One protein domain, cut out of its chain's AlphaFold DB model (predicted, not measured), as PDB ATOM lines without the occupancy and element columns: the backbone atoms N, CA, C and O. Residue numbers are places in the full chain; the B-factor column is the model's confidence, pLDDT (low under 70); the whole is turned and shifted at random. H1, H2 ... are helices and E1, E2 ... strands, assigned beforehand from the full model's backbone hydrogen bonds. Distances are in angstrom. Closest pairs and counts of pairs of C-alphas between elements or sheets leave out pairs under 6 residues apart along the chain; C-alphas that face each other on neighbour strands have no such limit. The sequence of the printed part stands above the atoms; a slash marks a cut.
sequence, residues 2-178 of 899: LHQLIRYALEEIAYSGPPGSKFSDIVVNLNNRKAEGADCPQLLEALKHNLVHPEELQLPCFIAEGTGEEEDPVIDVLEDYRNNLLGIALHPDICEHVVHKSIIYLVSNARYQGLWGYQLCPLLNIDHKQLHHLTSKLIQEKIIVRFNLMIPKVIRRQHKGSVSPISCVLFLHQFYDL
ATOM      1  N   LEU A   2       6.366 -25.667   5.579       93.06
ATOM      2  CA  LEU A   2       6.337 -26.290   6.920       93.06
ATOM      3  C   LEU A   2       7.007 -27.679   6.990       93.06
ATOM      4  O   LEU A   2       7.878 -27.881   7.824       93.06
ATOM      5  N   HIS A   3       6.710 -28.602   6.063       93.12
ATOM      6  CA  HIS A   3       7.391 -29.912   6.003       93.12
ATOM      7  C   HIS A   3       8.922 -29.814   5.874       93.12
ATOM      8  O   HIS A   3       9.649 -30.649   6.406       93.12
ATOM      9  N   GLN A   4       9.424 -28.798   5.170       93.88
ATOM     10  CA  GLN A   4      10.858 -28.579   5.001       93.88
ATOM     11  C   GLN A   4      11.488 -28.027   6.286       93.88
ATOM     12  O   GLN A   4      12.569 -28.472   6.662       93.88
ATOM     13  N   LEU A   5      10.789 -27.130   6.993       94.44
ATOM     14  CA  LEU A   5      11.192 -26.662   8.323       94.44
ATOM     15  C   LEU A   5      11.213 -27.804   9.341       94.44
ATOM     16  O   LEU A   5      12.196 -27.932  10.060       94.44
ATOM     17  N   ILE A   6      10.193 -28.673   9.349       95.00
ATOM     18  CA  ILE A   6      10.157 -29.870  10.206       95.00
ATOM     19  C   ILE A   6      11.369 -30.757   9.921       95.00
ATOM     20  O   ILE A   6      12.087 -31.135  10.843       95.00
ATOM     21  N   ARG A   7      11.655 -31.044   8.645       94.81
ATOM     22  CA  ARG A   7      12.831 -31.837   8.266       94.81
ATOM     23  C   ARG A   7      14.131 -31.212   8.777       94.81
ATOM     24  O   ARG A   7      14.939 -31.920   9.369       94.81
ATOM     25  N   TYR A   8      14.334 -29.911   8.572       94.62
ATOM     26  CA  TYR A   8      15.539 -29.234   9.054       94.62
ATOM     27  C   TYR A   8      15.621 -29.201  10.579       94.62
ATOM     28  O   TYR A   8      16.707 -29.387  11.117       94.62
ATOM     29  N   ALA A   9      14.501 -29.023  11.279       94.94
ATOM     30  CA  ALA A   9      14.462 -29.075  12.736       94.94
ATOM     31  C   ALA A   9      14.877 -30.460  13.253       94.94
ATOM     32  O   ALA A   9      15.745 -30.551  14.116       94.94
ATOM     33  N   LEU A  10      14.331 -31.535  12.674       95.12
ATOM     34  CA  LEU A  10      14.693 -32.912  13.021       95.12
ATOM     35  C   LEU A  10      16.170 -33.215  12.742       95.12
ATOM     36  O   LEU A  10      16.820 -33.888  13.540       95.12
ATOM     37  N   GLU A  11      16.715 -32.706  11.635       94.12
ATOM     38  CA  GLU A  11      18.151 -32.778  11.358       94.12
ATOM     39  C   GLU A  11      18.966 -32.060  12.443       94.12
ATOM     40  O   GLU A  11      19.945 -32.617  12.933       94.12
ATOM     41  N   GLU A  12      18.564 -30.856  12.861       93.56
ATOM     42  CA  GLU A  12      19.284 -30.122  13.907       93.56
ATOM     43  C   GLU A  12      19.242 -30.814  15.263       93.56
ATOM     44  O   GLU A  12      20.280 -30.916  15.915       93.56
ATOM     45  N   ILE A  13      18.088 -31.357  15.650       94.31
ATOM     46  CA  ILE A  13      17.958 -32.144  16.878       94.31
ATOM     47  C   ILE A  13      18.876 -33.374  16.814       94.31
ATOM     48  O   ILE A  13      19.610 -33.662  17.759       94.31
ATOM     49  N   ALA A  14      18.900 -34.073  15.673       93.75
ATOM     50  CA  ALA A  14      19.768 -35.229  15.474       93.75
ATOM     51  C   ALA A  14      21.262 -34.881  15.608       93.75
ATOM     52  O   ALA A  14      22.026 -35.673  16.164       93.75
ATOM     53  N   TYR A  15      21.684 -33.707  15.124       93.06
ATOM     54  CA  TYR A  15      23.084 -33.272  15.165       93.06
ATOM     55  C   TYR A  15      23.555 -32.779  16.528       93.06
ATOM     56  O   TYR A  15      24.748 -32.905  16.815       93.06
ATOM     57  N   SER A  16      22.658 -32.260  17.361       91.00
ATOM     58  CA  SER A  16      22.983 -31.876  18.738       91.00
ATOM     59  C   SER A  16      23.283 -33.080  19.630       91.00
ATOM     60  O   SER A  16      24.060 -32.970  20.579       91.00
ATOM     61  N   GLY A  17      22.727 -34.246  19.288       89.75
ATOM     62  CA  GLY A  17      22.843 -35.459  20.092       89.75
ATOM     63  C   GLY A  17      21.986 -35.408  21.366       89.75
ATOM     64  O   GLY A  17      21.257 -34.446  21.587       89.75
ATOM     65  N   PRO A  18      22.046 -36.447  22.214       89.38
ATOM     66  CA  PRO A  18      21.261 -36.509  23.443       89.38
ATOM     67  C   PRO A  18      21.798 -35.501  24.479       89.38
ATOM     68  O   PRO A  18      23.020 -35.358  24.598       89.38
ATOM     69  N   PRO A  19      20.926 -34.819  25.251       88.38
ATOM     70  CA  PRO A  19      19.493 -35.096  25.449       88.38
ATOM     71  C   PRO A  19      18.535 -34.447  24.427       88.38
ATOM     72  O   PRO A  19      17.345 -34.356  24.701       88.38
ATOM     73  N   GLY A  20      19.020 -33.974  23.277       90.38
ATOM     74  CA  GLY A  20      18.222 -33.289  22.260       90.38
ATOM     75  C   GLY A  20      18.570 -31.804  22.175       90.38
ATOM     76  O   GLY A  20      19.712 -31.395  22.394       90.38
ATOM     77  N   SER A  21      17.604 -30.963  21.815       92.94
ATOM     78  CA  SER A  21      17.788 -29.506  21.759       92.94
ATOM     79  C   SER A  21      16.563 -28.764  22.250       92.94
ATOM     80  O   SER A  21      15.434 -29.188  22.011       92.94
ATOM     81  N   LYS A  22      16.797 -27.628  22.910       94.88
ATOM     82  CA  LYS A  22      15.730 -26.688  23.246       94.88
ATOM     83  C   LYS A  22      15.117 -26.127  21.973       94.88
ATOM     84  O   LYS A  22      15.825 -25.914  20.983       94.88
ATOM     85  N   PHE A  23      13.817 -25.857  21.995       94.25
ATOM     86  CA  PHE A  23      13.140 -25.285  20.838       94.25
ATOM     87  C   PHE A  23      13.743 -23.930  20.445       94.25
ATOM     88  O   PHE A  23      13.974 -23.685  19.260       94.25
ATOM     89  N   SER A  24      14.096 -23.095  21.425       94.56
ATOM     90  CA  SER A  24      14.806 -21.829  21.194       94.56
ATOM     91  C   SER A  24      16.111 -22.004  20.393       94.56
ATOM     92  O   SER A  24      16.322 -21.313  19.392       94.56
ATOM     93  N   ASP A  25      16.945 -22.982  20.754       93.69
ATOM     94  CA  ASP A  25      18.197 -23.298  20.054       93.69
ATOM     95  C   ASP A  25      17.951 -23.824  18.630       93.69
ATOM     96  O   ASP A  25      18.707 -23.516  17.701       93.69
ATOM     97  N   ILE A  26      16.883 -24.605  18.429       94.44
ATOM     98  CA  ILE A  26      16.473 -25.086  17.101       94.44
ATOM     99  C   ILE A  26      16.119 -23.895  16.207       94.44
ATOM    100  O   ILE A  26      16.621 -23.809  15.086       94.44
ATOM    101  N   VAL A  27      15.323 -22.942  16.702       94.75
ATOM    102  CA  VAL A  27      14.939 -21.735  15.949       94.75
ATOM    103  C   VAL A  27      16.167 -20.903  15.576       94.75
ATOM    104  O   VAL A  27      16.326 -20.529  14.412       94.75
ATOM    105  N   VAL A  28      17.088 -20.674  16.521       94.19
ATOM    106  CA  VAL A  28      18.353 -19.962  16.250       94.19
ATOM    107  C   VAL A  28      19.143 -20.656  15.135       94.19
ATOM    108  O   VAL A  28      19.670 -20.004  14.231       94.19
ATOM    109  N   ASN A  29      19.200 -21.985  15.153       90.94
ATOM    110  CA  ASN A  29      19.897 -22.765  14.136       90.94
ATOM    111  C   ASN A  29      19.216 -22.733  12.760       90.94
ATOM    112  O   ASN A  29      19.910 -22.607  11.748       90.94
ATOM    113  N   LEU A  30      17.883 -22.780  12.710       92.94
ATOM    114  CA  LEU A  30      17.115 -22.644  11.470       92.94
ATOM    115  C   LEU A  30      17.322 -21.266  10.826       92.94
ATOM    116  O   LEU A  30      17.563 -21.188   9.616       92.94
ATOM    117  N   ASN A  31      17.337 -20.204  11.636       91.69
ATOM    118  CA  ASN A  31      17.636 -18.843  11.180       91.69
ATOM    119  C   ASN A  31      19.069 -18.732  10.643       91.69
ATOM    120  O   ASN A  31      19.292 -18.193   9.559       91.69
ATOM    121  N   ASN A  32      20.046 -19.333  11.332       87.50
ATOM    122  CA  ASN A  32      21.437 -19.376  10.864       87.50
ATOM    123  C   ASN A  32      21.599 -20.130   9.532       87.50
ATOM    124  O   ASN A  32      22.477 -19.793   8.736       87.50
ATOM    125  N   ARG A  33      20.750 -21.131   9.258       86.00
ATOM    126  CA  ARG A  33      20.702 -21.824   7.959       86.00
ATOM    127  C   ARG A  33      19.996 -21.026   6.861       86.00
ATOM    128  O   ARG A  33      20.036 -21.468   5.714       86.00
ATOM    129  N   LYS A  34      19.380 -19.882   7.182       89.06
ATOM    130  CA  LYS A  34      18.487 -19.133   6.282       89.06
ATOM    131  C   LYS A  34      17.390 -20.031   5.703       89.06
ATOM    132  O   LYS A  34      17.115 -19.991   4.504       89.06
ATOM    133  N   ALA A  35      16.817 -20.904   6.534       86.38
ATOM    134  CA  ALA A  35      15.724 -21.759   6.099       86.38
ATOM    135  C   ALA A  35      14.502 -20.894   5.748       86.38
ATOM    136  O   ALA A  35      14.060 -20.078   6.557       86.38
ATOM    137  N   GLU A  36      13.957 -21.068   4.544       86.62
ATOM    138  CA  GLU A  36      12.778 -20.321   4.100       86.62
ATOM    139  C   GLU A  36      11.609 -20.515   5.079       86.62
ATOM    140  O   GLU A  36      11.194 -21.641   5.367       86.62
ATOM    141  N   GLY A  37      11.082 -19.402   5.596       85.94
ATOM    142  CA  GLY A  37       9.974 -19.391   6.551       85.94
ATOM    143  C   GLY A  37      10.373 -19.433   8.028       85.94
ATOM    144  O   GLY A  37       9.477 -19.365   8.865       85.94
ATOM    145  N   ALA A  38      11.667 -19.493   8.365       88.56
ATOM    146  CA  ALA A  38      12.120 -19.443   9.760       88.56
ATOM    147  C   ALA A  38      11.857 -18.078  10.436       88.56
ATOM    148  O   ALA A  38      11.671 -18.024  11.646       88.56
ATOM    149  N   ASP A  39      11.718 -16.999   9.657       90.94
ATOM    150  CA  ASP A  39      11.358 -15.664  10.162       90.94
ATOM    151  C   ASP A  39       9.842 -15.479  10.390       90.94
ATOM    152  O   ASP A  39       9.405 -14.455  10.918       90.94
ATOM    153  N   CYS A  40       9.008 -16.436   9.964       94.50
ATOM    154  CA  CYS A  40       7.556 -16.322  10.067       94.50
ATOM    155  C   CYS A  40       7.062 -16.895  11.409       94.50
ATOM    156  O   CYS A  40       7.090 -18.117  11.587       94.50
ATOM    157  N   PRO A  41       6.537 -16.069  12.335       93.88
ATOM    158  CA  PRO A  41       6.140 -16.528  13.669       93.88
ATOM    159  C   PRO A  41       5.040 -17.597  13.623       93.88
ATOM    160  O   PRO A  41       5.093 -18.560  14.375       93.88
ATOM    161  N   GLN A  42       4.105 -17.498  12.673       95.81
ATOM    162  CA  GLN A  42       3.027 -18.477  12.484       95.81
ATOM    163  C   GLN A  42       3.565 -19.860  12.082       95.81
ATOM    164  O   GLN A  42       3.064 -20.887  12.538       95.81
ATOM    165  N   LEU A  43       4.604 -19.904  11.235       94.38
ATOM    166  CA  LEU A  43       5.257 -21.161  10.861       94.38
ATOM    167  C   LEU A  43       6.084 -21.731  12.015       94.38
ATOM    168  O   LEU A  43       6.139 -22.951  12.152       94.38
ATOM    169  N   LEU A  44       6.697 -20.881  12.844       94.06
ATOM    170  CA  LEU A  44       7.419 -21.314  14.043       94.06
ATOM    171  C   LEU A  44       6.477 -21.864  15.120       94.06
ATOM    172  O   LEU A  44       6.791 -22.888  15.719       94.06
ATOM    173  N   GLU A  45       5.315 -21.246  15.338       94.12
ATOM    174  CA  GLU A  45       4.282 -21.770  16.240       94.12
ATOM    175  C   GLU A  45       3.745 -23.116  15.745       94.12
ATOM    176  O   GLU A  45       3.685 -24.077  16.513       94.12
ATOM    177  N   ALA A  46       3.449 -23.228  14.445       94.88
ATOM    178  CA  ALA A  46       3.058 -24.496  13.839       94.88
ATOM    179  C   ALA A  46       4.170 -25.554  13.967       94.88
ATOM    180  O   ALA A  46       3.891 -26.711  14.268       94.88
ATOM    181  N   LEU A  47       5.437 -25.179  13.771       95.19
ATOM    182  CA  LEU A  47       6.579 -26.074  13.962       95.19
ATOM    183  C   LEU A  47       6.683 -26.545  15.420       95.19
ATOM    184  O   LEU A  47       6.840 -27.743  15.644       95.19
ATOM    185  N   LYS A  48       6.555 -25.632  16.395       94.62
ATOM    186  CA  LYS A  48       6.562 -25.958  17.831       94.62
ATOM    187  C   LYS A  48       5.466 -26.968  18.153       94.62
ATOM    188  O   LYS A  48       5.765 -28.004  18.735       94.62
ATOM    189  N   HIS A  49       4.236 -26.702  17.710       93.94
ATOM    190  CA  HIS A  49       3.095 -27.594  17.919       93.94
ATOM    191  C   HIS A  49       3.371 -29.006  17.386       93.94
ATOM    192  O   HIS A  49       3.221 -29.981  18.113       93.94
ATOM    193  N   ASN A  50       3.847 -29.119  16.142       93.12
ATOM    194  CA  ASN A  50       4.104 -30.417  15.513       93.12
ATOM    195  C   ASN A  50       5.260 -31.197  16.165       93.12
ATOM    196  O   ASN A  50       5.215 -32.421  16.205       93.12
ATOM    197  N   LEU A  51       6.296 -30.520  16.671       91.75
ATOM    198  CA  LEU A  51       7.405 -31.191  17.361       91.75
ATOM    199  C   LEU A  51       7.042 -31.625  18.792       91.75
ATOM    200  O   LEU A  51       7.586 -32.615  19.276       91.75
ATOM    201  N   VAL A  52       6.136 -30.897  19.454       91.06
ATOM    202  CA  VAL A  52       5.608 -31.223  20.792       91.06
ATOM    203  C   VAL A  52       4.558 -32.339  20.722       91.06
ATOM    204  O   VAL A  52       4.505 -33.178  21.616       91.06
ATOM    205  N   HIS A  53       3.777 -32.400  19.640       90.81
ATOM    206  CA  HIS A  53       2.767 -33.432  19.388       90.81
ATOM    207  C   HIS A  53       3.147 -34.315  18.181       90.81
ATOM    208  O   HIS A  53       2.452 -34.319  17.163       90.81
ATOM    209  N   PRO A  54       4.249 -35.093  18.267       89.75
ATOM    210  CA  PRO A  54       4.775 -35.863  17.137       89.75
ATOM    211  C   PRO A  54       3.813 -36.945  16.624       89.75
ATOM    212  O   PRO A  54       3.925 -37.358  15.468       89.75
ATOM    213  N   GLU A  55       2.858 -37.388  17.447       91.50
ATOM    214  CA  GLU A  55       1.867 -38.420  17.111       91.50
ATOM    215  C   GLU A  55       0.932 -38.005  15.965       91.50
ATOM    216  O   GLU A  55       0.562 -38.847  15.148       91.50
ATOM    217  N   GLU A  56       0.604 -36.712  15.846       89.50
ATOM    218  CA  GLU A  56      -0.324 -36.204  14.822       89.50
ATOM    219  C   GLU A  56       0.223 -36.373  13.399       89.50
ATOM    220  O   GLU A  56      -0.529 -36.611  12.452       89.50
ATOM    221  N   LEU A  57       1.546 -36.278  13.253       87.81
ATOM    222  CA  LEU A  57       2.255 -36.370  11.976       87.81
ATOM    223  C   LEU A  57       3.169 -37.600  11.874       87.81
ATOM    224  O   LEU A  57       3.908 -37.720  10.896       87.81
ATOM    225  N   GLN A  58       3.127 -38.505  12.860       91.50
ATOM    226  CA  GLN A  58       4.015 -39.672  12.965       91.50
ATOM    227  C   GLN A  58       5.504 -39.296  12.843       91.50
ATOM    228  O   GLN A  58       6.286 -39.960  12.157       91.50
ATOM    229  N   LEU A  59       5.902 -38.189  13.478       90.38
ATOM    230  CA  LEU A  59       7.283 -37.716  13.430       90.38
ATOM    231  C   LEU A  59       8.185 -38.580  14.328       90.38
ATOM    232  O   LEU A  59       7.775 -38.971  15.418       90.38
ATOM    233  N   PRO A  60       9.441 -38.851  13.925       91.56
ATOM    234  CA  PRO A  60      10.383 -39.660  14.698       91.56
ATOM    235  C   PRO A  60      11.051 -38.854  15.831       91.56
ATOM    236  O   PRO A  60      12.269 -38.922  16.014       91.56
ATOM    237  N   CYS A  61      10.276 -38.062  16.570       89.00
ATOM    238  CA  CYS A  61      10.738 -37.256  17.699       89.00
ATOM    239  C   CYS A  61       9.847 -37.429  18.929       89.00
ATOM    240  O   CYS A  61       8.731 -37.926  18.834       89.00
ATOM    241  N   PHE A  62      10.373 -37.049  20.088       89.38
ATOM    242  CA  PHE A  62       9.696 -37.099  21.378       89.38
ATOM    243  C   PHE A  62      10.222 -35.975  22.280       89.38
ATOM    244  O   PHE A  62      11.289 -35.411  22.039       89.38
ATOM    245  N   ILE A  63       9.474 -35.632  23.327       85.56
ATOM    246  CA  ILE A  63       9.918 -34.656  24.330       85.56
ATOM    247  C   ILE A  63      10.797 -35.385  25.346       85.56
ATOM    248  O   ILE A  63      10.381 -36.397  25.908       85.56
ATOM    249  N   ALA A  64      12.011 -34.889  25.585       80.25
ATOM    250  CA  ALA A  64      12.925 -35.491  26.546       80.25
ATOM    251  C   ALA A  64      12.424 -35.271  27.985       80.25
ATOM    252  O   ALA A  64      12.177 -34.140  28.412       80.25
ATOM    253  N   GLU A  65      12.293 -36.354  28.752       74.81
ATOM    254  CA  GLU A  65      11.783 -36.302  30.125       74.81
ATOM    255  C   GLU A  65      12.696 -35.466  31.049       74.81
ATOM    256  O   GLU A  65      13.915 -35.638  31.081       74.81
ATOM    257  N   GLY A  66      12.100 -34.561  31.837       64.94
ATOM    258  CA  GLY A  66      12.743 -33.953  33.013       64.94
ATOM    259  C   GLY A  66      13.766 -32.833  32.776       64.94
ATOM    260  O   GLY A  66      14.535 -32.543  33.691       64.94
ATOM    261  N   THR A  67      13.813 -32.198  31.596       56.88
ATOM    262  CA  THR A  67      14.877 -31.216  31.266       56.88
ATOM    263  C   THR A  67      14.417 -29.845  30.745       56.88
ATOM    264  O   THR A  67      15.270 -28.991  30.494       56.88
ATOM    265  N   GLY A  68      13.109 -29.583  30.630       58.50
ATOM    266  CA  GLY A  68      12.572 -28.305  30.137       58.50
ATOM    267  C   GLY A  68      11.621 -27.618  31.119       58.50
ATOM    268  O   GLY A  68      10.848 -28.281  31.806       58.50
ATOM    269  N   GLU A  69      11.668 -26.285  31.165       70.19
ATOM    270  CA  GLU A  69      10.544 -25.464  31.636       70.19
ATOM    271  C   GLU A  69       9.386 -25.617  30.630       70.19
ATOM    272  O   GLU A  69       9.648 -25.828  29.443       70.19
ATOM    273  N   GLU A  70       8.120 -25.506  31.063       74.31
ATOM    274  CA  GLU A  70       6.943 -25.624  30.167       74.31
ATOM    275  C   GLU A  70       7.046 -24.725  28.917       74.31
ATOM    276  O   GLU A  70       6.488 -25.040  27.865       74.31
ATOM    277  N   GLU A  71       7.793 -23.622  29.004       82.44
ATOM    278  CA  GLU A  71       7.928 -22.644  27.929       82.44
ATOM    279  C   GLU A  71       8.901 -23.066  26.807       82.44
ATOM    280  O   GLU A  71       8.669 -22.708  25.643       82.44
ATOM    281  N   ASP A  72       9.935 -23.867  27.101       90.25
ATOM    282  CA  ASP A  72      10.996 -24.238  26.147       90.25
ATOM    283  C   ASP A  72      11.356 -25.735  26.240       90.25
ATOM    284  O   ASP A  72      12.352 -26.115  26.874       90.25
ATOM    285  N   PRO A  73      10.534 -26.613  25.631       90.44
ATOM    286  CA  PRO A  73      10.721 -28.053  25.722       90.44
ATOM    287  C   PRO A  73      12.023 -28.489  25.044       90.44
ATOM    288  O   PRO A  73      12.394 -27.999  23.971       90.44
ATOM    289  N   VAL A  74      12.697 -29.465  25.655       93.62
ATOM    290  CA  VAL A  74      13.822 -30.169  25.036       93.62
ATOM    291  C   VAL A  74      13.249 -31.277  24.164       93.62
ATOM    292  O   VAL A  74      12.646 -32.228  24.661       93.62
ATOM    293  N   ILE A  75      13.406 -31.131  22.855       93.12
ATOM    294  CA  ILE A  75      12.913 -32.092  21.871       93.12
ATOM    295  C   ILE A  75      14.081 -32.994  21.486       93.12
ATOM    296  O   ILE A  75      15.164 -32.495  21.162       93.12
ATOM    297  N   ASP A  76      13.855 -34.306  21.498       94.31
ATOM    298  CA  ASP A  76      14.808 -35.296  21.014       94.31
ATOM    299  C   ASP A  76      14.229 -36.160  19.878       94.31
ATOM    300  O   ASP A  76      13.028 -36.176  19.620       94.31
ATOM    301  N   VAL A  77      15.095 -36.856  19.144       94.44
ATOM    302  CA  VAL A  77      14.744 -37.766  18.047       94.44
ATOM    303  C   VAL A  77      15.014 -39.218  18.412       94.44
ATOM    304  O   VAL A  77      15.940 -39.523  19.165       94.44
ATOM    305  N   LEU A  78      14.238 -40.128  17.821       94.25
ATOM    306  CA  LEU A  78      14.460 -41.567  17.958       94.25
ATOM    307  C   LEU A  78      15.882 -41.944  17.520       94.25
ATOM    308  O   LEU A  78      16.401 -41.449  16.514       94.25
ATOM    309  N   GLU A  79      16.507 -42.854  18.265       92.31
ATOM    310  CA  GLU A  79      17.916 -43.201  18.076       92.31
ATOM    311  C   GLU A  79      18.199 -43.782  16.682       92.31
ATOM    312  O   GLU A  79      19.185 -43.402  16.050       92.31
ATOM    313  N   ASP A  80      17.309 -44.623  16.152       92.81
ATOM    314  CA  ASP A  80      17.438 -45.192  14.804       92.81
ATOM    315  C   ASP A  80      17.396 -44.113  13.720       92.81
ATOM    316  O   ASP A  80      18.195 -44.119  12.781       92.81
ATOM    317  N   TYR A  81      16.506 -43.131  13.879       93.56
ATOM    318  CA  TYR A  81      16.418 -41.994  12.969       93.56
ATOM    319  C   TYR A  81      17.690 -41.139  13.031       93.56
ATOM    320  O   TYR A  81      18.250 -40.782  11.991       93.56
ATOM    321  N   ARG A  82      18.217 -40.890  14.238       94.44
ATOM    322  CA  ARG A  82      19.496 -40.191  14.431       94.44
ATOM    323  C   ARG A  82      20.658 -40.942  13.776       94.44
ATOM    324  O   ARG A  82      21.474 -40.332  13.089       94.44
ATOM    325  N   ASN A  83      20.729 -42.258  13.963       94.12
ATOM    326  CA  ASN A  83      21.786 -43.097  13.401       94.12
ATOM    327  C   ASN A  83      21.748 -43.107  11.864       94.12
ATOM    328  O   ASN A  83      22.802 -43.076  11.224       94.12
ATOM    329  N   ASN A  84      20.549 -43.097  11.274       93.62
ATOM    330  CA  ASN A  84      20.359 -42.971   9.831       93.62
ATOM    331  C   ASN A  84      20.831 -41.606   9.315       93.62
ATOM    332  O   ASN A  84      21.595 -41.549   8.352       93.62
ATOM    333  N   LEU A  85      20.441 -40.512   9.979       92.94
ATOM    334  CA  LEU A  85      20.848 -39.157   9.589       92.94
ATOM    335  C   LEU A  85      22.356 -38.919   9.709       92.94
ATOM    336  O   LEU A  85      22.937 -38.234   8.876       92.94
ATOM    337  N   LEU A  86      23.001 -39.491  10.724       92.44
ATOM    338  CA  LEU A  86      24.453 -39.400  10.903       92.44
ATOM    339  C   LEU A  86      25.236 -40.354   9.984       92.44
ATOM    340  O   LEU A  86      26.466 -40.353  10.018       92.44
ATOM    341  N   GLY A  87      24.543 -41.178   9.188       91.94
ATOM    342  CA  GLY A  87      25.154 -42.161   8.294       91.94
ATOM    343  C   GLY A  87      25.838 -43.324   9.018       91.94
ATOM    344  O   GLY A  87      26.638 -44.032   8.414       91.94
ATOM    345  N   ILE A  88      25.547 -43.530  10.305       94.06
ATOM    346  CA  ILE A  88      26.180 -44.578  11.122       94.06
ATOM    347  C   ILE A  88      25.371 -45.868  11.173       94.06
ATOM    348  O   ILE A  88      25.930 -46.904  11.505       94.06
ATOM    349  N   ALA A  89      24.094 -45.842  10.780       93.75
ATOM    350  CA  ALA A  89      23.232 -47.027  10.757       93.75
ATOM    351  C   ALA A  89      23.764 -48.174   9.874       93.75
ATOM    352  O   ALA A  89      23.440 -49.334  10.109       93.75
ATOM    353  N   LEU A  90      24.618 -47.868   8.890       93.31
ATOM    354  CA  LEU A  90      25.287 -48.865   8.046       93.31
ATOM    355  C   LEU A  90      26.444 -49.593   8.760       93.31
ATOM    356  O   LEU A  90      26.974 -50.566   8.228       93.31
ATOM    357  N   HIS A  91      26.831 -49.137   9.956       94.38
ATOM    358  CA  HIS A  91      27.988 -49.607  10.717       94.38
ATOM    359  C   HIS A  91      27.559 -50.040  12.133       94.38
ATOM    360  O   HIS A  91      27.711 -49.276  13.095       94.38
ATOM    361  N   PRO A  92      27.002 -51.259  12.296       92.75
ATOM    362  CA  PRO A  92      26.450 -51.721  13.574       92.75
ATOM    363  C   PRO A  92      27.498 -51.740  14.697       92.75
ATOM    364  O   PRO A  92      27.219 -51.371  15.833       92.75
ATOM    365  N   ASP A  93      28.744 -52.050  14.357       93.69
ATOM    366  CA  ASP A  93      29.902 -52.047  15.249       93.69
ATOM    367  C   ASP A  93      30.295 -50.651  15.772       93.69
ATOM    368  O   ASP A  93      30.957 -50.525  16.807       93.69
ATOM    369  N   ILE A  94      29.928 -49.591  15.052       93.19
ATOM    370  CA  ILE A  94      30.085 -48.198  15.483       93.19
ATOM    371  C   ILE A  94      28.864 -47.767  16.294       93.19
ATOM    372  O   ILE A  94      29.030 -47.113  17.326       93.19
ATOM    373  N   CYS A  95      27.665 -48.175  15.873       92.06
ATOM    374  CA  CYS A  95      26.420 -47.917  16.590       92.06
ATOM    375  C   CYS A  95      26.410 -48.536  17.996       92.06
ATOM    376  O   CYS A  95      25.974 -47.887  18.941       92.06
ATOM    377  N   GLU A  96      26.915 -49.747  18.194       93.00
ATOM    378  CA  GLU A  96      26.918 -50.377  19.523       93.00
ATOM    379  C   GLU A  96      27.926 -49.731  20.491       93.00
ATOM    380  O   GLU A  96      27.774 -49.800  21.713       93.00
ATOM    381  N   HIS A  97      28.951 -49.049  19.974       95.25
ATOM    382  CA  HIS A  97      30.022 -48.506  20.799       95.25
ATOM    383  C   HIS A  97      29.702 -47.091  21.308       95.25
ATOM    384  O   HIS A  97      29.926 -46.094  20.616       95.25
ATOM    385  N   VAL A  98      29.292 -46.984  22.577       94.38
ATOM    386  CA  VAL A  98      28.882 -45.724  23.239       94.38
ATOM    387  C   VAL A  98      29.863 -44.568  22.999       94.38
ATOM    388  O   VAL A  98      29.455 -43.481  22.606       94.38
ATOM    389  N   VAL A  99      31.174 -44.801  23.144       95.00
ATOM    390  CA  VAL A  99      32.184 -43.736  22.964       95.00
ATOM    391  C   VAL A  99      32.258 -43.229  21.518       95.00
ATOM    392  O   VAL A  99      32.500 -42.043  21.304       95.00
ATOM    393  N   HIS A 100      32.039 -44.086  20.512       95.62
ATOM    394  CA  HIS A 100      32.024 -43.643  19.117       95.62
ATOM    395  C   HIS A 100      30.814 -42.754  18.854       95.62
ATOM    396  O   HIS A 100      30.980 -41.680  18.284       95.62
ATOM    397  N   LYS A 101      29.634 -43.149  19.349       94.00
ATOM    398  CA  LYS A 101      28.430 -42.310  19.318       94.00
ATOM    399  C   LYS A 101      28.680 -40.954  19.973       94.00
ATOM    400  O   LYS A 101      28.453 -39.933  19.336       94.00
ATOM    401  N   SER A 102      29.254 -40.925  21.179       94.94
ATOM    402  CA  SER A 102      29.583 -39.668  21.864       94.94
ATOM    403  C   SER A 102      30.549 -38.788  21.062       94.94
ATOM    404  O   SER A 102      30.333 -37.583  20.968       94.94
ATOM    405  N   ILE A 103      31.591 -39.364  20.445       96.19
ATOM    406  CA  ILE A 103      32.496 -38.614  19.557       96.19
ATOM    407  C   ILE A 103      31.718 -38.025  18.377       96.19
ATOM    408  O   ILE A 103      31.891 -36.849  18.065       96.19
ATOM    409  N   ILE A 104      30.875 -38.826  17.725       96.06
ATOM    410  CA  ILE A 104      30.124 -38.420  16.533       96.06
ATOM    411  C   ILE A 104      29.137 -37.307  16.879       96.06
ATOM    412  O   ILE A 104      29.124 -36.313  16.165       96.06
ATOM    413  N   TYR A 105      28.412 -37.414  17.996       94.56
ATOM    414  CA  TYR A 105      27.486 -36.382  18.477       94.56
ATOM    415  C   TYR A 105      28.200 -35.066  18.815       94.56
ATOM    416  O   TYR A 105      27.783 -33.990  18.395       94.56
ATOM    417  N   LEU A 106      29.333 -35.129  19.522       95.50
ATOM    418  CA  LEU A 106      30.106 -33.926  19.844       95.50
ATOM    419  C   LEU A 106      30.680 -33.263  18.583       95.50
ATOM    420  O   LEU A 106      30.702 -32.036  18.473       95.50
ATOM    421  N   VAL A 107      31.140 -34.063  17.620       96.00
ATOM    422  CA  VAL A 107      31.674 -33.562  16.347       96.00
ATOM    423  C   VAL A 107      30.559 -33.023  15.443       96.00
ATOM    424  O   VAL A 107      30.772 -32.005  14.785       96.00
ATOM    425  N   SER A 108      29.377 -33.650  15.411       94.50
ATOM    426  CA  SER A 108      28.227 -33.169  14.635       94.50
ATOM    427  C   SER A 108      27.701 -31.844  15.168       94.50
ATOM    428  O   SER A 108      27.406 -30.954  14.371       94.50
ATOM    429  N   ASN A 109      27.691 -31.666  16.491       93.06
ATOM    430  CA  ASN A 109      27.270 -30.421  17.125       93.06
ATOM    431  C   ASN A 109      28.175 -29.231  16.732       93.06
ATOM    432  O   ASN A 109      27.707 -28.118  16.517       93.06
ATOM    433  N   ALA A 110      29.477 -29.469  16.530       92.56
ATOM    434  CA  ALA A 110      30.409 -28.433  16.068       92.56
ATOM    435  C   ALA A 110      30.236 -28.038  14.582       92.56
ATOM    436  O   ALA A 110      30.804 -27.031  14.141       92.56
ATOM    437  N   ARG A 111      29.471 -28.809  13.792       91.06
ATOM    438  CA  ARG A 111      29.165 -28.563  12.368       91.06
ATOM    439  C   ARG A 111      30.399 -28.121  11.555       91.06
ATOM    440  O   ARG A 111      31.443 -28.772  11.584       91.06
ATOM    441  N   TYR A 112      30.290 -26.998  10.837       92.75
ATOM    442  CA  TYR A 112      31.335 -26.421   9.983       92.75
ATOM    443  C   TYR A 112      32.501 -25.792  10.761       92.75
ATOM    444  O   TYR A 112      33.534 -25.492  10.167       92.75
ATOM    445  N   GLN A 113      32.368 -25.569  12.073       91.94
ATOM    446  CA  GLN A 113      33.479 -25.066  12.889       91.94
ATOM    447  C   GLN A 113      34.499 -26.174  13.169       91.94
ATOM    448  O   GLN A 113      35.700 -25.909  13.257       91.94
ATOM    449  N   GLY A 114      34.016 -27.417  13.242       93.69
ATOM    450  CA  GLY A 114      34.812 -28.582  13.600       93.69
ATOM    451  C   GLY A 114      35.194 -28.588  15.066       93.69
ATOM    452  O   GLY A 114      35.279 -27.553  15.726       93.69
ATOM    453  N   LEU A 115      35.461 -29.781  15.579       95.31
ATOM    454  CA  LEU A 115      35.832 -29.944  16.974       95.31
ATOM    455  C   LEU A 115      37.315 -30.267  17.098       95.31
ATOM    456  O   LEU A 115      37.830 -31.202  16.475       95.31
ATOM    457  N   TRP A 116      38.024 -29.497  17.920       94.75
ATOM    458  CA  TRP A 116      39.434 -29.755  18.160       94.75
ATOM    459  C   TRP A 116      39.614 -30.915  19.136       94.75
ATOM    460  O   TRP A 116      38.965 -30.993  20.177       94.75
ATOM    461  N   GLY A 117      40.588 -31.781  18.865       94.31
ATOM    462  CA  GLY A 117      40.923 -32.915  19.723       94.31
ATOM    463  C   GLY A 117      41.267 -32.513  21.161       94.31
ATOM    464  O   GLY A 117      40.934 -33.247  22.083       94.31
ATOM    465  N   TYR A 118      41.875 -31.340  21.380       91.12
ATOM    466  CA  TYR A 118      42.134 -30.827  22.733       91.12
ATOM    467  C   TYR A 118      40.873 -30.384  23.488       91.12
ATOM    468  O   TYR A 118      40.908 -30.354  24.712       91.12
ATOM    469  N   GLN A 119      39.786 -30.051  22.785       93.25
ATOM    470  CA  GLN A 119      38.479 -29.772  23.393       93.25
ATOM    471  C   GLN A 119      37.726 -31.078  23.649       93.25
ATOM    472  O   GLN A 119      37.100 -31.240  24.687       93.25
ATOM    473  N   LEU A 120      37.845 -32.033  22.724       94.69
ATOM    474  CA  LEU A 120      37.163 -33.320  22.796       94.69
ATOM    475  C   LEU A 120      37.711 -34.238  23.903       94.69
ATOM    476  O   LEU A 120      36.937 -34.926  24.561       94.69
ATOM    477  N   CYS A 121      39.029 -34.245  24.137       94.06
ATOM    478  CA  CYS A 121      39.647 -35.121  25.143       94.06
ATOM    479  C   CYS A 121      39.109 -34.874  26.572       94.06
ATOM    480  O   CYS A 121      38.696 -35.847  27.202       94.06
ATOM    481  N   PRO A 122      39.036 -33.622  27.080       93.12
ATOM    482  CA  PRO A 122      38.418 -33.336  28.376       93.12
ATOM    483  C   PRO A 122      36.934 -33.706  28.452       93.12
ATOM    484  O   PRO A 122      36.508 -34.229  29.474       93.12
ATOM    485  N   LEU A 123      36.163 -33.471  27.382       94.31
ATOM    486  CA  LEU A 123      34.722 -33.762  27.353       94.31
ATOM    487  C   LEU A 123      34.422 -35.260  27.475       94.31
ATOM    488  O   LEU A 123      33.434 -35.641  28.091       94.31
ATOM    489  N   LEU A 124      35.283 -36.103  26.907       94.81
ATOM    490  CA  LEU A 124      35.146 -37.560  26.959       94.81
ATOM    491  C   LEU A 124      35.962 -38.210  28.083       94.81
ATOM    492  O   LEU A 124      35.892 -39.424  28.253       94.81
ATOM    493  N   ASN A 125      36.748 -37.429  28.828       95.06
ATOM    494  CA  ASN A 125      37.701 -37.920  29.823       95.06
ATOM    495  C   ASN A 125      38.657 -39.004  29.265       95.06
ATOM    496  O   ASN A 125      38.934 -40.012  29.916       95.06
ATOM    497  N   ILE A 126      39.155 -38.797  28.040       94.88
ATOM    498  CA  ILE A 126      40.096 -39.704  27.357       94.88
ATOM    499  C   ILE A 126      41.413 -39.002  27.043       94.88
ATOM    500  O   ILE A 126      41.476 -37.778  26.907       94.88
ATOM    501  N   ASP A 127      42.478 -39.783  26.876       91.31
ATOM    502  CA  ASP A 127      43.760 -39.244  26.433       91.31
ATOM    503  C   ASP A 127      43.822 -39.053  24.897       91.31
ATOM    504  O   ASP A 127      43.026 -39.588  24.120       91.31
ATOM    505  N   HIS A 128      44.814 -38.293  24.423       89.56
ATOM    506  CA  HIS A 128      44.996 -38.047  22.987       89.56
ATOM    507  C   HIS A 128      45.326 -39.310  22.168       89.56
ATOM    508  O   HIS A 128      45.086 -39.331  20.957       89.56
ATOM    509  N   LYS A 129      45.908 -40.349  22.783       91.69
ATOM    510  CA  LYS A 129      46.276 -41.596  22.091       91.69
ATOM    511  C   LYS A 129      45.045 -42.476  21.882       91.69
ATOM    512  O   LYS A 129      44.860 -43.007  20.790       91.69
ATOM    513  N   GLN A 130      44.196 -42.570  22.894       94.00
ATOM    514  CA  GLN A 130      42.884 -43.195  22.871       94.00
ATOM    515  C   GLN A 130      41.989 -42.481  21.868       94.00
ATOM    516  O   GLN A 130      41.428 -43.146  21.003       94.00
ATOM    517  N   LEU A 131      41.943 -41.141  21.887       95.12
ATOM    518  CA  LEU A 131      41.194 -40.388  20.882       95.12
ATOM    519  C   LEU A 131      41.672 -40.725  19.465       95.12
ATOM    520  O   LEU A 131      40.852 -40.936  18.573       95.12
ATOM    521  N   HIS A 132      42.986 -40.819  19.238       93.56
ATOM    522  CA  HIS A 132      43.504 -41.247  17.939       93.56
ATOM    523  C   HIS A 132      43.040 -42.664  17.577       93.56
ATOM    524  O   HIS A 132      42.613 -42.868  16.444       93.56
ATOM    525  N   HIS A 133      43.118 -43.626  18.495       94.81
ATOM    526  CA  HIS A 133      42.721 -45.006  18.221       94.81
ATOM    527  C   HIS A 133      41.226 -45.125  17.890       94.81
ATOM    528  O   HIS A 133      40.881 -45.711  16.868       94.81
ATOM    529  N   LEU A 134      40.367 -44.481  18.687       94.69
ATOM    530  CA  LEU A 134      38.916 -44.459  18.491       94.69
ATOM    531  C   LEU A 134      38.532 -43.765  17.176       94.69
ATOM    532  O   LEU A 134      37.725 -44.269  16.402       94.69
ATOM    533  N   THR A 135      39.165 -42.630  16.863       96.06
ATOM    534  CA  THR A 135      38.874 -41.906  15.613       96.06
ATOM    535  C   THR A 135      39.419 -42.596  14.366       96.06
ATOM    536  O   THR A 135      38.874 -42.375  13.292       96.06
ATOM    537  N   SER A 136      40.445 -43.450  14.464       95.50
ATOM    538  CA  SER A 136      40.991 -44.162  13.297       95.50
ATOM    539  C   SER A 136      39.940 -45.018  12.595       95.50
ATOM    540  O   SER A 136      39.886 -45.001  11.368       95.50
ATOM    541  N   LYS A 137      39.079 -45.706  13.353       94.56
ATOM    542  CA  LYS A 137      37.992 -46.515  12.790       94.56
ATOM    543  C   LYS A 137      36.943 -45.639  12.096       94.56
ATOM    544  O   LYS A 137      36.586 -45.887  10.953       94.56
ATOM    545  N   LEU A 138      36.549 -44.535  12.736       96.25
ATOM    546  CA  LEU A 138      35.597 -43.567  12.170       96.25
ATOM    547  C   LEU A 138      36.111 -42.898  10.881       96.25
ATOM    548  O   LEU A 138      35.324 -42.534  10.012       96.25
ATOM    549  N   ILE A 139      37.431 -42.729  10.759       95.50
ATOM    550  CA  ILE A 139      38.084 -42.201   9.554       95.50
ATOM    551  C   ILE A 139      38.125 -43.255   8.442       95.50
ATOM    552  O   ILE A 139      37.919 -42.910   7.279       95.50
ATOM    553  N   GLN A 140      38.389 -44.523   8.777       94.56
ATOM    554  CA  GLN A 140      38.401 -45.628   7.809       94.56
ATOM    555  C   GLN A 140      37.036 -45.790   7.131       94.56
ATOM    556  O   GLN A 140      36.980 -45.863   5.905       94.56
ATOM    557  N   GLU A 141      35.958 -45.705   7.911       94.69
ATOM    558  CA  GLU A 141      34.575 -45.751   7.412       94.69
ATOM    559  C   GLU A 141      34.096 -44.424   6.793       94.69
ATOM    560  O   GLU A 141      32.941 -44.288   6.408       94.69
ATOM    561  N   LYS A 142      34.974 -43.414   6.677       93.88
ATOM    562  CA  LYS A 142      34.669 -42.081   6.118       93.88
ATOM    563  C   LYS A 142      33.511 -41.347   6.806       93.88
ATOM    564  O   LYS A 142      32.935 -40.438   6.216       93.88
ATOM    565  N   ILE A 143      33.212 -41.673   8.061       95.44
ATOM    566  CA  ILE A 143      32.207 -40.955   8.854       95.44
ATOM    567  C   ILE A 143      32.778 -39.606   9.303       95.44
ATOM    568  O   ILE A 143      32.105 -38.578   9.227       95.44
ATOM    569  N   ILE A 144      34.045 -39.586   9.736       96.25
ATOM    570  CA  ILE A 144      34.736 -38.378  10.204       96.25
ATOM    571  C   ILE A 144      35.961 -38.078   9.337       96.25
ATOM    572  O   ILE A 144      36.765 -38.954   9.023       96.25
ATOM    573  N   VAL A 145      36.151 -36.800   9.020       95.12
ATOM    574  CA  VAL A 145      37.356 -36.254   8.394       95.12
ATOM    575  C   VAL A 145      38.247 -35.645   9.473       95.12
ATOM    576  O   VAL A 145      37.792 -34.865  10.313       95.12
ATOM    577  N   ARG A 146      39.539 -35.986   9.452       95.00
ATOM    578  CA  ARG A 146      40.524 -35.536  10.442       95.00
ATOM    579  C   ARG A 146      41.678 -34.784   9.791       95.00
ATOM    580  O   ARG A 146      42.375 -35.337   8.948       95.00
ATOM    581  N   PHE A 147      41.977 -33.595  10.309       94.56
ATOM    582  CA  PHE A 147      43.181 -32.835   9.960       94.56
ATOM    583  C   PHE A 147      44.046 -32.614  11.189       94.56
ATOM    584  O   PHE A 147      43.551 -32.183  12.224       94.56
ATOM    585  N   ASN A 148      45.347 -32.880  11.095       93.56
ATOM    586  CA  ASN A 148      46.290 -32.514  12.151       93.56
ATOM    587  C   ASN A 148      46.821 -31.112  11.860       93.56
ATOM    588  O   ASN A 148      47.502 -30.936  10.855       93.56
ATOM    589  N   LEU A 149      46.493 -30.145  12.715       92.81
ATOM    590  CA  LEU A 149      46.825 -28.736  12.522       92.81
ATOM    591  C   LEU A 149      47.600 -28.172  13.712       92.81
ATOM    592  O   LEU A 149      47.435 -28.578  14.869       92.81
ATOM    593  N   MET A 150      48.435 -27.176  13.436       88.44
ATOM    594  CA  MET A 150      49.023 -26.342  14.479       88.44
ATOM    595  C   MET A 150      47.931 -25.537  15.200       88.44
ATOM    596  O   MET A 150      47.264 -24.704  14.595       88.44
ATOM    597  N   ILE A 151      47.812 -25.697  16.524       84.62
ATOM    598  CA  ILE A 151      46.877 -24.879  17.315       84.62
ATOM    599  C   ILE A 151      47.305 -23.401  17.233       84.62
ATOM    600  O   ILE A 151      48.488 -23.117  17.478       84.62
ATOM    601  N   PRO A 152      46.395 -22.449  16.956       80.81
ATOM    602  CA  PRO A 152      46.699 -21.023  16.983       80.81
ATOM    603  C   PRO A 152      47.387 -20.588  18.284       80.81
ATOM    604  O   PRO A 152      46.998 -20.974  19.387       80.81
ATOM    605  N   LYS A 153      48.416 -19.733  18.182       81.31
ATOM    606  CA  LYS A 153      49.203 -19.278  19.350       81.31
ATOM    607  C   LYS A 153      48.355 -18.582  20.420       81.31
ATOM    608  O   LYS A 153      48.752 -18.588  21.581       81.31
ATOM    609  N   VAL A 154      47.237 -17.963  20.032       81.75
ATOM    610  CA  VAL A 154      46.296 -17.303  20.954       81.75
ATOM    611  C   VAL A 154      45.664 -18.339  21.886       81.75
ATOM    612  O   VAL A 154      45.775 -18.208  23.101       81.75
ATOM    613  N   ILE A 155      45.146 -19.426  21.315       79.31
ATOM    614  CA  ILE A 155      44.536 -20.545  22.044       79.31
ATOM    615  C   ILE A 155      45.583 -21.266  22.907       79.31
ATOM    616  O   ILE A 155      45.359 -21.518  24.088       79.31
ATOM    617  N   ARG A 156      46.797 -21.498  22.381       81.38
ATOM    618  CA  ARG A 156      47.888 -22.107  23.176       81.38
ATOM    619  C   ARG A 156      48.273 -21.302  24.420       81.38
ATOM    620  O   ARG A 156      48.815 -21.873  25.355       81.38
ATOM    621  N   ARG A 157      48.067 -19.979  24.432       78.44
ATOM    622  CA  ARG A 157      48.365 -19.141  25.610       78.44
ATOM    623  C   ARG A 157      47.290 -19.246  26.684       78.44
ATOM    624  O   ARG A 157      47.620 -19.092  27.855       78.44
ATOM    625  N   GLN A 158      46.044 -19.492  26.286       79.44
ATOM    626  CA  GLN A 158      44.931 -19.696  27.212       79.44
ATOM    627  C   GLN A 158      45.078 -21.041  27.936       79.44
ATOM    628  O   GLN A 158      44.910 -21.112  29.150       79.44
ATOM    629  N   HIS A 159      45.527 -22.079  27.228       73.69
ATOM    630  CA  HIS A 159      45.840 -23.376  27.826       73.69
ATOM    631  C   HIS A 159      47.296 -23.424  28.319       73.69
ATOM    632  O   HIS A 159      48.201 -23.841  27.597       73.69
ATOM    633  N   LYS A 160      47.539 -22.982  29.561       65.06
ATOM    634  CA  LYS A 160      48.867 -22.975  30.209       65.06
ATOM    635  C   LYS A 160      49.510 -24.383  30.227       65.06
ATOM    636  O   LYS A 160      49.282 -25.168  31.135       65.06
ATOM    637  N   GLY A 161      50.349 -24.688  29.236       58.88
ATOM    638  CA  GLY A 161      51.401 -25.717  29.302       58.88
ATOM    639  C   GLY A 161      51.016 -27.190  29.096       58.88
ATOM    640  O   GLY A 161      51.924 -28.007  28.989       58.88
ATOM    641  N   SER A 162      49.732 -27.550  29.002       65.62
ATOM    642  CA  SER A 162      49.312 -28.964  28.896       65.62
ATOM    643  C   SER A 162      49.011 -29.442  27.468       65.62
ATOM    644  O   SER A 162      49.030 -30.644  27.211       65.62
ATOM    645  N   VAL A 163      48.777 -28.533  26.516       73.75
ATOM    646  CA  VAL A 163      48.314 -28.914  25.174       73.75
ATOM    647  C   VAL A 163      49.476 -28.953  24.179       73.75
ATOM    648  O   VAL A 163      50.235 -27.991  24.037       73.75
ATOM    649  N   SER A 164      49.598 -30.076  23.467       80.50
ATOM    650  CA  SER A 164      50.527 -30.245  22.343       80.50
ATOM    651  C   SER A 164      50.375 -29.102  21.324       80.50
ATOM    652  O   SER A 164      49.261 -28.651  21.057       80.50
ATOM    653  N   PRO A 165      51.465 -28.633  20.688       82.19
ATOM    654  CA  PRO A 165      51.366 -27.603  19.659       82.19
ATOM    655  C   PRO A 165      50.549 -28.059  18.437       82.19
ATOM    656  O   PRO A 165      50.006 -27.221  17.717       82.19
ATOM    657  N   ILE A 166      50.457 -29.368  18.205       87.12
ATOM    658  CA  ILE A 166      49.653 -29.972  17.141       87.12
ATOM    659  C   ILE A 166      48.456 -30.658  17.796       87.12
ATOM    660  O   ILE A 166      48.641 -31.478  18.697       87.12
ATOM    661  N   SER A 167      47.256 -30.343  17.318       91.00
ATOM    662  CA  SER A 167      46.019 -31.054  17.652       91.00
ATOM    663  C   SER A 167      45.320 -31.454  16.364       91.00
ATOM    664  O   SER A 167      45.541 -30.856  15.312       91.00
ATOM    665  N   CYS A 168      44.462 -32.464  16.435       93.06
ATOM    666  CA  CYS A 168      43.545 -32.734  15.344       93.06
ATOM    667  C   CYS A 168      42.326 -31.809  15.399       93.06
ATOM    668  O   CYS A 168      41.941 -31.373  16.485       93.06
ATOM    669  N   VAL A 169      41.736 -31.542  14.241       95.25
ATOM    670  CA  VAL A 169      40.375 -31.029  14.071       95.25
ATOM    671  C   VAL A 169      39.576 -32.107  13.362       95.25
ATOM    672  O   VAL A 169      40.074 -32.714  12.409       95.25
ATOM    673  N   LEU A 170      38.383 -32.376  13.879       96.44
ATOM    674  CA  LEU A 170      37.486 -33.422  13.416       96.44
ATOM    675  C   LEU A 170      36.215 -32.787  12.854       96.44
ATOM    676  O   LEU A 170      35.662 -31.869  13.461       96.44
ATOM    677  N   PHE A 171      35.761 -33.308  11.721       96.25
ATOM    678  CA  PHE A 171      34.508 -32.934  11.069       96.25
ATOM    679  C   PHE A 171      33.725 -34.189  10.754       96.25
ATOM    680  O   PHE A 171      34.308 -35.162  10.283       96.25
ATOM    681  N   LEU A 172      32.410 -34.157  10.930       95.50
ATOM    682  CA  LEU A 172      31.570 -35.159  10.292       95.50
ATOM    683  C   LEU A 172      31.663 -34.957   8.775       95.50
ATOM    684  O   LEU A 172      31.703 -33.814   8.316       95.50
ATOM    685  N   HIS A 173      31.709 -36.037   7.999       93.38
ATOM    686  CA  HIS A 173      31.967 -35.970   6.559       93.38
ATOM    687  C   HIS A 173      31.014 -35.019   5.820       93.38
ATOM    688  O   HIS A 173      31.451 -34.223   4.997       93.38
ATOM    689  N   GLN A 174      29.737 -35.007   6.198       91.75
ATOM    690  CA  GLN A 174      28.722 -34.106   5.640       91.75
ATOM    691  C   GLN A 174      28.904 -32.616   5.986       91.75
ATOM    692  O   GLN A 174      28.403 -31.751   5.274       91.75
ATOM    693  N   PHE A 175      29.609 -32.296   7.076       92.31
ATOM    694  CA  PHE A 175      29.917 -30.917   7.477       92.31
ATOM    695  C   PHE A 175      31.311 -30.477   7.034       92.31
ATOM    696  O   PHE A 175      31.735 -29.355   7.319       92.31
ATOM    697  N   TYR A 176      32.037 -31.346   6.337       92.44
ATOM    698  CA  TYR A 176      33.316 -30.998   5.763       92.44
ATOM    699  C   TYR A 176      33.118 -30.189   4.471       92.44
ATOM    700  O   TYR A 176      33.086 -30.732   3.371       92.44
ATOM    701  N   ASP A 177      32.997 -28.868   4.620       90.50
ATOM    702  CA  ASP A 177      32.880 -27.929   3.502       90.50
ATOM    703  C   ASP A 177      33.790 -26.709   3.701       90.50
ATOM    704  O   ASP A 177      33.520 -25.822   4.513       90.50
ATOM    705  N   LEU A 178      34.856 -26.638   2.898       88.44
ATOM    706  CA  LEU A 178      35.841 -25.553   2.925       88.44
ATOM    707  C   LEU A 178      35.242 -24.158   2.683       88.44
ATOM    708  O   LEU A 178      35.871 -23.174   3.070       88.44
TER     709      LEU A 178
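What this domain is: This is residues 2 to 178 of the 899 residues of the protein "B-block_TFIIIC domain-containing protein" of Perkinsus olseni (UniProt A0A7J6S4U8). Two lobes of helices, each built on a short two-stranded antiparallel ribbon, stand side by side and meet where the end of H1 packs on the end of H6. One lobe holds H1, H2 and H3 round the small hairpin E1 and E2; the other holds H6, H7 and H8 packed on the longer ribbon E3 and E4, with H9 at its far end, and H4 and H5 lie along the passage between the lobes. The printed part has 177 residues, with nine named helices and four named strands in the order H1 H2 H3 E1 E2 H4 H5 H6 H7 H8 E3 H9 E4, and is mostly helix. It is compact, with a radius of gyration of the C-alphas of 17.7 A and spans of 51 by 37 by 33 A.

Where its parts are: E3 is residues 144 to 150, 19.2 A long, and E4 is residues 166 to 172, 20.0 A, ending at C-alpha 172 (31.570, -35.159, 10.292). H6 is residues 98 to 109, 16.6 A long; H7 is residues 117 to 124; H8 is residues 128 to 140, 18.2 A; and H9, between E3 and E4 along the chain, is residues 153 to 158. H1, residues 2 to 16, 21.2 A, begins at C-alpha 2 (6.337, -26.290, 6.920). H2 is residues 23 to 32, H3 residues 41 to 52, E1 residues 61 to 63, E2 residues 74 to 77, H4 residues 79 to 85 and H5 residues 92 to 95.

How they stand to each other: E3 and E4 are antiparallel at 155 degrees, with N 145 and O 171 within hydrogen-bond range at 2.8 A. The closest C-alphas of H6 and E4 are Ser 108 and Leu 172, 5.8 A; of H7 and E4, Gly 117 and Cys 168, 5.1 A; of H8 and E3, Leu 138 and Ile 144, 5.6 A. H6 touches H7 at a steep tilt of 53 degrees, opposite ways, closest at C-alphas 106 and 120, 7.7 A. H7 touches H8, about perpendicular at 80 degrees, closest at C-alphas 121 and 128, 6.5 A. H5 touches H6 only at the corner, and only just, with 3 pairs of C-alphas within 8 A, closest at 94 and 100, 6.1 A. H9 touches no helix. H1 touches H6 with residues 15 to 16 alone, closest at C-alphas 16 and 109, 4.8 A. H1 also touches H2, H3 and H4, closest at C-alphas 9 and 26, 6.2 A; 6 and 47, 6.4 A; and 14 and 82, 5.1 A. E1 and E2 form an antiparallel hairpin at 152 degrees, with N 62 and O 76 at 2.8 A. Every O i to N i+4 pair is within range in H1, H2, H3, H4, H6 and H9, against 2 of 4 in H7 and 7 of 9 in H8; H5 is too short for such a pair.

The domain as a whole: The two C-alphas farthest apart are Glu 56 and Gly 161, 54.7 A. The printed part has no cut, and no link between named elements is long. Mean pLDDT of the printed part is 90.6; residues 66 to 68 and 160 to 162 are under 70.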